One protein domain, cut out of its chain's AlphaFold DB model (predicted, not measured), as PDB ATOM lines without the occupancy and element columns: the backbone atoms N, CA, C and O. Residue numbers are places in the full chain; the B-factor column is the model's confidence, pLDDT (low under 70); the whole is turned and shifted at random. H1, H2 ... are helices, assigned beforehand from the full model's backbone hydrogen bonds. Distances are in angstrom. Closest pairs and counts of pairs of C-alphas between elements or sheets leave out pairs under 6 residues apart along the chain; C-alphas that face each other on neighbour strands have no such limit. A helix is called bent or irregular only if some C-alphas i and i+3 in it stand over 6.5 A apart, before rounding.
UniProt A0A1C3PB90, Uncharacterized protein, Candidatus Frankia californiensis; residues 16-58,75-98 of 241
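What this domain is: This is residues 16 to 58 and 75 to 98 of the 241 residues of an uncharacterized protein of Candidatus Frankia californiensis (UniProt A0A1C3PB90). Three helices make an open zigzag with few contacts between its parts: H1 and H3 point nearly the same way and lie well separated, and H2 runs back between them, set off to one side. H2 meets H3 through a few residues near its end, while H1 packs on neither helix, and the tail after H3, residues 94 to 98, sticks out. The printed part has 67 residues with three named helices, in the order H1, H2, H3, and no named strand; the class is all helix. The whole is loose, with a radius of gyration of the C-alphas of 14.8 A, and the C-alphas span 44 by 34 by 20 A along their three main axes.

Where its parts are: The printed part begins with H1, residues 16 to 31, whose first C-alpha, that of Arg 16, is at (220.943, 192.455, 116.426); it is 23.1 A long from first to last C-alpha. H2 holds residues 41 to 53 and is 18.2 A long; its first C-alpha, that of Val 41, is at (212.903, 175.275, 111.186). H3, residues 75 to 93, is the longest helix, with 19 residues and 27.3 A from first to last C-alpha; it ends at C-alpha 93, at (222.708, 172.569, 122.247). No named helix is bent or irregular.

How they stand to each other: H1 touches no helix: it is apart from H2 and apart from H3. Its residues 16 to 21 stand free. H1 and H2 are joined by a short link of 9 residues. Residues 41 to 47 of H2 stand free as well. H2 and H3 only just touch, with 3 pairs of C-alphas within 8 A, H2 with residues 51 to 52 alone and H3 with residues 82 to 86 alone. Their closest C-alphas are those of Leu 52 and Val 86, 6.9 A apart, and their centres are 14.5 A apart. H2 and H3 run opposite ways at a steep tilt of 37 degrees, only just past shallow. In H2 and H3 every O i to N i+4 pair is within hydrogen-bond range; in H1, 11 of 12 are.

The domain as a whole: The two C-alphas farthest apart are those of Val 34 and Ala 76, at 44.4 A. Residues 59 to 74 are not printed, and the C-alphas of Pro 58 and Thr 75 are 6.0 A apart across this cut, which lies in the link from H2 to H3. Residues 30 to 36 stand free, and so do residues 90 to 98, of which 90 to 93 belong to H3. Mean pLDDT of the printed part is 83.3, and the residues under 70 are 95 to 98.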
ATOM      1  N   ARG A  16     221.058 193.091 115.109       86.00
ATOM      2  CA  ARG A  16     220.943 192.455 116.426       86.00
ATOM      3  C   ARG A  16     219.570 192.705 117.045       86.00
ATOM      4  O   ARG A  16     218.970 191.759 117.545       86.00
ATOM      5  N   ALA A  17     219.071 193.939 117.004       84.00
ATOM      6  CA  ALA A  17     217.743 194.271 117.511       84.00
ATOM      7  C   ALA A  17     216.643 193.517 116.747       84.00
ATOM      8  O   ALA A  17     215.776 192.915 117.373       84.00
ATOM      9  N   TYR A  18     216.722 193.477 115.412       86.88
ATOM     10  CA  TYR A  18     215.792 192.724 114.567       86.88
ATOM     11  C   TYR A  18     215.795 191.220 114.879       86.88
ATOM     12  O   TYR A  18     214.732 190.632 115.050       86.88
ATOM     13  N   VAL A  19     216.971 190.593 114.983       89.38
ATOM     14  CA  VAL A  19     217.082 189.156 115.285       89.38
ATOM     15  C   VAL A  19     216.521 188.846 116.673       89.38
ATOM     16  O   VAL A  19     215.814 187.857 116.827       89.38
ATOM     17  N   LEU A  20     216.795 189.687 117.675       91.38
ATOM     18  CA  LEU A  20     216.260 189.494 119.025       91.38
ATOM     19  C   LEU A  20     214.736 189.637 119.067       91.38
ATOM     20  O   LEU A  20     214.079 188.788 119.658       91.38
ATOM     21  N   ASP A  21     214.178 190.655 118.409       90.56
ATOM     22  CA  ASP A  21     212.725 190.819 118.271       90.56
ATOM     23  C   ASP A  21     212.078 189.620 117.560       90.56
ATOM     24  O   ASP A  21     211.028 189.129 117.969       90.56
ATOM     25  N   LEU A  22     212.723 189.108 116.508       90.38
ATOM     26  CA  LEU A  22     212.221 187.963 115.759       90.38
ATOM     27  C   LEU A  22     212.210 186.680 116.605       90.38
ATOM     28  O   LEU A  22     211.229 185.940 116.563       90.38
ATOM     29  N   LEU A  23     213.261 186.442 117.395       91.62
ATOM     30  CA  LEU A  23     213.340 185.304 118.320       91.62
ATOM     31  C   LEU A  23     212.352 185.427 119.491       91.62
ATOM     32  O   LEU A  23     211.824 184.413 119.944       91.62
ATOM     33  N   ASP A  24     212.085 186.643 119.972       91.94
ATOM     34  CA  ASP A  24     211.075 186.892 121.010       91.94
ATOM     35  C   ASP A  24     209.666 186.578 120.489       91.94
ATOM     36  O   ASP A  24     208.910 185.845 121.128       91.94
ATOM     37  N   ARG A  25     209.341 187.025 119.267       89.25
ATOM     38  CA  ARG A  25     208.075 186.683 118.602       89.25
ATOM     39  C   ARG A  25     207.924 185.186 118.353       89.25
ATOM     40  O   ARG A  25     206.833 184.660 118.549       89.25
ATOM     41  N   ASP A  26     208.989 184.504 117.938       93.31
ATOM     42  CA  ASP A  26     208.964 183.048 117.750       93.31
ATOM     43  C   ASP A  26     208.736 182.312 119.082       93.31
ATOM     44  O   ASP A  26     207.872 181.444 119.181       93.31
ATOM     45  N   SER A  27     209.399 182.763 120.152       90.94
ATOM     46  CA  SER A  27     209.184 182.243 121.510       90.94
ATOM     47  C   SER A  27     207.760 182.505 122.019       90.94
ATOM     48  O   SER A  27     207.193 181.691 122.747       90.94
ATOM     49  N   ALA A  28     207.154 183.641 121.662       91.19
ATOM     50  CA  ALA A  28     205.761 183.934 121.986       91.19
ATOM     51  C   ALA A  28     204.795 183.012 121.224       91.19
ATOM     52  O   ALA A  28     203.839 182.517 121.822       91.19
ATOM     53  N   TYR A  29     205.075 182.724 119.948       91.75
ATOM     54  CA  TYR A  29     204.281 181.808 119.123       91.75
ATOM     55  C   TYR A  29     204.260 180.378 119.686       91.75
ATOM     56  O   TYR A  29     203.211 179.737 119.674       91.75
ATOM     57  N   ASP A  30     205.368 179.893 120.260       90.06
ATOM     58  CA  ASP A  30     205.407 178.590 120.948       90.06
ATOM     59  C   ASP A  30     204.415 178.499 122.123       90.06
ATOM     60  O   ASP A  30     203.914 177.418 122.443       90.06
ATOM     61  N   ASN A  31     204.127 179.630 122.777       91.44
ATOM     62  CA  ASN A  31     203.187 179.696 123.896       91.44
ATOM     63  C   ASN A  31     201.736 179.935 123.441       91.44
ATOM     64  O   ASN A  31     200.814 179.482 124.120       91.44
ATOM     65  N   ASP A  32     201.536 180.637 122.322       93.88
ATOM     66  CA  ASP A  32     200.224 180.959 121.744       93.88
ATOM     67  C   ASP A  32     200.279 180.939 120.199       93.88
ATOM     68  O   ASP A  32     200.543 181.968 119.564       93.88
ATOM     69  N   PRO A  33     200.070 179.769 119.562       89.75
ATOM     70  CA  PRO A  33     200.290 179.597 118.130       89.75
ATOM     71  C   PRO A  33     199.118 180.157 117.317       89.75
ATOM     72  O   PRO A  33     198.237 179.429 116.848       89.75
ATOM     73  N   VAL A  34     199.110 181.477 117.140       89.56
ATOM     74  CA  VAL A  34     198.119 182.199 116.336       89.56
ATOM     75  C   VAL A  34     198.767 182.739 115.064       89.56
ATOM     76  O   VAL A  34     199.688 183.551 115.104       89.56
ATOM     77  N   GLY A  35     198.232 182.336 113.908       89.50
ATOM     78  CA  GLY A  35     198.703 182.792 112.598       89.50
ATOM     79  C   GLY A  35     199.855 181.953 112.039       89.50
ATOM     80  O   GLY A  35     199.965 180.767 112.329       89.50
ATOM     81  N   ALA A  36     200.669 182.556 111.173       83.69
ATOM     82  CA  ALA A  36     201.854 181.904 110.620       83.69
ATOM     83  C   ALA A  36     203.044 182.049 111.589       83.69
ATOM     84  O   ALA A  36     203.210 183.134 112.154       83.69
ATOM     85  N   PRO A  37     203.885 181.008 111.753       85.62
ATOM     86  CA  PRO A  37     205.058 181.086 112.616       85.62
ATOM     87  C   PRO A  37     206.025 182.181 112.125       85.62
ATOM     88  O   PRO A  37     206.242 182.296 110.912       85.62
ATOM     89  N   PRO A  38     206.619 182.984 113.028       85.44
ATOM     90  CA  PRO A  38     207.585 184.020 112.656       85.44
ATOM     91  C   PRO A  38     208.860 183.464 112.012       85.44
ATOM     92  O   PRO A  38     209.412 184.104 111.111       85.44
ATOM     93  N   LEU A  39     209.311 182.285 112.459       87.75
ATOM     94  CA  LEU A  39     210.452 181.556 111.914       87.75
ATOM     95  C   LEU A  39     210.091 180.095 111.629       87.75
ATOM     96  O   LEU A  39     209.398 179.425 112.389       87.75
ATOM     97  N   LEU A  40     210.610 179.566 110.526       85.81
ATOM     98  CA  LEU A  40     210.543 178.146 110.203       85.81
ATOM     99  C   LEU A  40     211.815 177.433 110.671       85.81
ATOM    100  O   LEU A  40     212.906 178.002 110.711       85.81
ATOM    101  N   VAL A  41     211.723 176.122 110.907       82.31
ATOM    102  CA  VAL A  41     212.903 175.275 111.186       82.31
ATOM    103  C   VAL A  41     213.957 175.385 110.071       82.31
ATOM    104  O   VAL A  41     215.157 175.307 110.338       82.31
ATOM    105  N   ALA A  42     213.527 175.575 108.821       74.31
ATOM    106  CA  ALA A  42     214.428 175.810 107.696       74.31
ATOM    107  C   ALA A  42     215.214 177.127 107.840       74.31
ATOM    108  O   ALA A  42     216.415 177.128 107.572       74.31
ATOM    109  N   ASP A  43     214.589 178.200 108.339       80.94
ATOM    110  CA  ASP A  43     215.267 179.480 108.590       80.94
ATOM    111  C   ASP A  43     216.329 179.334 109.669       80.94
ATOM    112  O   ASP A  43     217.456 179.788 109.484       80.94
ATOM    113  N   TYR A  44     216.001 178.639 110.763       84.19
ATOM    114  CA  TYR A  44     216.967 178.333 111.815       84.19
ATOM    115  C   TYR A  44     218.184 177.606 111.241       84.19
ATOM    116  O   TYR A  44     219.318 178.034 111.448       84.19
ATOM    117  N   ARG A  45     217.967 176.541 110.462       82.50
ATOM    118  CA  ARG A  45     219.059 175.784 109.831       82.50
ATOM    119  C   ARG A  45     219.893 176.651 108.895       82.50
ATOM    120  O   ARG A  45     221.117 176.564 108.941       82.50
ATOM    121  N   HIS A  46     219.256 177.481 108.072       79.75
ATOM    122  CA  HIS A  46     219.960 178.357 107.142       79.75
ATOM    123  C   HIS A  46     220.776 179.418 107.891       79.75
ATOM    124  O   HIS A  46     221.965 179.563 107.626       79.75
ATOM    125  N   ALA A  47     220.193 180.094 108.882       85.62
ATOM    126  CA  ALA A  47     220.895 181.079 109.701       85.62
ATOM    127  C   ALA A  47     222.110 180.463 110.412       85.62
ATOM    128  O   ALA A  47     223.197 181.036 110.414       85.62
ATOM    129  N   LEU A  48     221.956 179.254 110.957       87.00
ATOM    130  CA  LEU A  48     223.055 178.516 111.569       87.00
ATOM    131  C   LEU A  48     224.143 178.141 110.571       87.00
ATOM    132  O   LEU A  48     225.314 178.375 110.849       87.00
ATOM    133  N   LEU A  49     223.783 177.610 109.404       83.50
ATOM    134  CA  LEU A  49     224.756 177.332 108.350       83.50
ATOM    135  C   LEU A  49     225.483 178.605 107.907       83.50
ATOM    136  O   LEU A  49     226.696 178.563 107.724       83.50
ATOM    137  N   ALA A  50     224.786 179.738 107.803       85.19
ATOM    138  CA  ALA A  50     225.393 181.014 107.443       85.19
ATOM    139  C   ALA A  50     226.419 181.473 108.490       85.19
ATOM    140  O   ALA A  50     227.515 181.879 108.122       85.19
ATOM    141  N   VAL A  51     226.120 181.338 109.788       86.56
ATOM    142  CA  VAL A  51     227.076 181.658 110.865       86.56
ATOM    143  C   VAL A  51     228.259 180.688 110.873       86.56
ATOM    144  O   VAL A  51     229.401 181.121 110.983       86.56
ATOM    145  N   LEU A  52     228.010 179.382 110.730       84.19
ATOM    146  CA  LEU A  52     229.055 178.349 110.773       84.19
ATOM    147  C   LEU A  52     229.972 178.359 109.543       84.19
ATOM    148  O   LEU A  52     231.099 177.877 109.622       84.19
ATOM    149  N   THR A  53     229.497 178.881 108.412       86.69
ATOM    150  CA  THR A  53     230.283 179.015 107.175       86.69
ATOM    151  C   THR A  53     230.765 180.446 106.927       86.69
ATOM    152  O   THR A  53     231.460 180.694 105.938       86.69
ATOM    153  N   ALA A  54     230.444 181.387 107.824       87.06
ATOM    154  CA  ALA A  54     230.911 182.761 107.738       87.06
ATOM    155  C   ALA A  54     232.443 182.790 107.709       87.06
ATOM    156  O   ALA A  54     233.121 182.267 108.592       87.06
ATOM    157  N   THR A  55     232.990 183.422 106.676       83.19
ATOM    158  CA  THR A  55     234.429 183.655 106.555       83.19
ATOM    159  C   THR A  55     234.700 185.109 106.931       83.19
ATOM    160  O   THR A  55     234.086 185.990 106.322       83.19
ATOM    161  N   PRO A  56     235.576 185.393 107.915       81.62
ATOM    162  CA  PRO A  56     235.968 186.757 108.240       81.62
ATOM    163  C   PRO A  56     236.385 187.536 107.004       81.62
ATOM    164  O   PRO A  56     237.190 187.066 106.198       81.62
ATOM    165  N   SER A  57     235.833 188.733 106.861       75.00
ATOM    166  CA  SER A  57     236.193 189.602 105.750       75.00
ATOM    167  C   SER A  57     237.509 190.298 106.076       75.00
ATOM    168  O   SER A  57     237.683 190.780 107.196       75.00
ATOM    169  N   PRO A  58     238.468 190.373 105.143       72.88
ATOM    170  CA  PRO A  58     239.683 191.132 105.392       72.88
ATOM    171  C   PRO A  58     239.331 192.601 105.656       72.88
ATOM    172  O   PRO A  58     238.407 193.139 105.044       72.88
ATOM    173  N   THR A  75     241.406 190.710 111.477       86.50
ATOM    174  CA  THR A  75     240.991 189.378 111.014       86.50
ATOM    175  C   THR A  75     241.013 188.358 112.158       86.50
ATOM    176  O   THR A  75     240.061 187.596 112.325       86.50
ATOM    177  N   ALA A  76     242.049 188.379 113.006       85.75
ATOM    178  CA  ALA A  76     242.126 187.519 114.189       85.75
ATOM    179  C   ALA A  76     240.986 187.792 115.190       85.75
ATOM    180  O   ALA A  76     240.421 186.857 115.764       85.75
ATOM    181  N   GLY A  77     240.606 189.061 115.371       89.12
ATOM    182  CA  GLY A  77     239.463 189.460 116.193       89.12
ATOM    183  C   GLY A  77     238.135 188.910 115.666       89.12
ATOM    184  O   GLY A  77     237.353 188.362 116.441       89.12
ATOM    185  N   GLN A  78     237.906 188.974 114.352       89.19
ATOM    186  CA  GLN A  78     236.716 188.384 113.726       89.19
ATOM    187  C   GLN A  78     236.660 186.863 113.888       89.19
ATOM    188  O   GLN A  78     235.618 186.339 114.279       89.19
ATOM    189  N   HIS A  79     237.775 186.158 113.652       87.12
ATOM    190  CA  HIS A  79     237.855 184.714 113.900       87.12
ATOM    191  C   HIS A  79     237.516 184.382 115.353       87.12
ATOM    192  O   HIS A  79     236.657 183.547 115.609       87.12
ATOM    193  N   THR A  80     238.109 185.112 116.300       90.69
ATOM    194  CA  THR A  80     237.825 184.932 117.730       90.69
ATOM    195  C   THR A  80     236.340 185.147 118.041       90.69
ATOM    196  O   THR A  80     235.762 184.413 118.841       90.69
ATOM    197  N   GLY A  81     235.703 186.141 117.414       87.75
ATOM    198  CA  GLY A  81     234.269 186.397 117.554       87.75
ATOM    199  C   GLY A  81     233.402 185.246 117.036       87.75
ATOM    200  O   GLY A  81     232.490 184.806 117.740       87.75
ATOM    201  N   LEU A  82     233.707 184.722 115.846       88.75
ATOM    202  CA  LEU A  82     232.998 183.576 115.267       88.75
ATOM    203  C   LEU A  82     233.199 182.307 116.099       88.75
ATOM    204  O   LEU A  82     232.216 181.651 116.436       88.75
ATOM    205  N   ASP A  83     234.428 182.009 116.523       83.75
ATOM    206  CA  ASP A  83     234.723 180.860 117.387       83.75
ATOM    207  C   ASP A  83     233.910 180.921 118.686       83.75
ATOM    208  O   ASP A  83     233.342 179.921 119.131       83.75
ATOM    209  N   ARG A  84     233.779 182.112 119.285       85.25
ATOM    210  CA  ARG A  84     232.940 182.314 120.475       85.25
ATOM    211  C   ARG A  84     231.465 182.044 120.202       85.25
ATOM    212  O   ARG A  84     230.816 181.431 121.049       85.25
ATOM    213  N   ALA A  85     230.942 182.462 119.050       86.62
ATOM    214  CA  ALA A  85     229.568 182.165 118.658       86.62
ATOM    215  C   ALA A  85     229.353 180.653 118.464       86.62
ATOM    216  O   ALA A  85     228.397 180.100 119.008       86.62
ATOM    217  N   VAL A  86     230.273 179.970 117.774       83.88
ATOM    218  CA  VAL A  86     230.244 178.512 117.564       83.88
ATOM    219  C   VAL A  86     230.244 177.766 118.900       83.88
ATOM    220  O   VAL A  86     229.412 176.881 119.114       83.88
ATOM    221  N   ILE A  87     231.133 178.144 119.826       77.56
ATOM    222  CA  ILE A  87     231.202 177.549 121.168       77.56
ATOM    223  C   ILE A  87     229.889 177.772 121.921       77.56
ATOM    224  O   ILE A  87     229.334 176.814 122.455       77.56
ATOM    225  N   ALA A  88     229.358 178.999 121.930       83.44
ATOM    226  CA  ALA A  88     228.114 179.318 122.632       83.44
ATOM    227  C   ALA A  88     226.915 178.513 122.097       83.44
ATOM    228  O   ALA A  88     226.122 177.988 122.883       83.44
ATOM    229  N   ILE A  89     226.805 178.355 120.773       82.88
ATOM    230  CA  ILE A  89     225.783 177.512 120.134       82.88
ATOM    231  C   ILE A  89     225.958 176.049 120.563       82.88
ATOM    232  O   ILE A  89     225.003 175.408 121.006       82.88
ATOM    233  N   GLY A  90     227.187 175.529 120.488       76.00
ATOM    234  CA  GLY A  90     227.505 174.163 120.904       76.00
ATOM    235  C   GLY A  90     227.172 173.893 122.376       76.00
ATOM    236  O   GLY A  90     226.618 172.842 122.702       76.00
ATOM    237  N   GLU A  91     227.447 174.845 123.269       78.56
ATOM    238  CA  GLU A  91     227.099 174.761 124.692       78.56
ATOM    239  C   GLU A  91     225.584 174.783 124.925       78.56
ATOM    240  O   GLU A  91     225.070 173.965 125.697       78.56
ATOM    241  N   ALA A  92     224.857 175.661 124.228       79.31
ATOM    242  CA  ALA A  92     223.402 175.746 124.316       79.31
ATOM    243  C   ALA A  92     222.729 174.440 123.861       79.31
ATOM    244  O   ALA A  92     221.769 173.976 124.479       79.31
ATOM    245  N   TRP A  93     223.260 173.799 122.823       79.38
ATOM    246  CA  TRP A  93     222.708 172.569 122.247       79.38
ATOM    247  C   TRP A  93     223.248 171.286 122.851       79.38
ATOM    248  O   TRP A  93     222.744 170.199 122.558       79.38
ATOM    249  N   ARG A  94     224.254 171.399 123.720       70.88
ATOM    250  CA  ARG A  94     224.864 170.267 124.406       70.88
ATOM    251  C   ARG A  94     223.769 169.379 125.015       70.88
ATOM    252  O   ARG A  94     223.021 169.864 125.877       70.88
ATOM    253  N   PRO A  95     223.700 168.084 124.640       58.91
ATOM    254  CA  PRO A  95     222.774 167.133 125.235       58.91
ATOM    255  C   PRO A  95     222.833 167.182 126.762       58.91
ATOM    256  O   PRO A  95     223.918 167.287 127.344       58.91
ATOM    257  N   ALA A  96     221.685 167.057 127.432       53.50
ATOM    258  CA  ALA A  96     221.605 167.098 128.895       53.50
ATOM    259  C   ALA A  96     222.552 166.089 129.582       53.50
ATOM    260  O   ALA A  96     223.045 166.347 130.679       53.50
ATOM    261  N   LEU A  97     222.857 164.974 128.910       39.75
ATOM    262  CA  LEU A  97     223.829 163.968 129.349       39.75
ATOM    263  C   LEU A  97     225.254 164.519 129.451       39.75
ATOM    264  O   LEU A  97     225.958 164.213 130.407       39.75
ATOM    265  N   LEU A  98     225.662 165.386 128.524       43.88
ATOM    266  CA  LEU A  98     226.966 166.025 128.588       43.88
ATOM    267  C   LEU A  98     226.954 167.186 129.599       43.88
ATOM    268  O   LEU A  98     227.930 167.354 130.316       43.88
TER     269      LEU A  98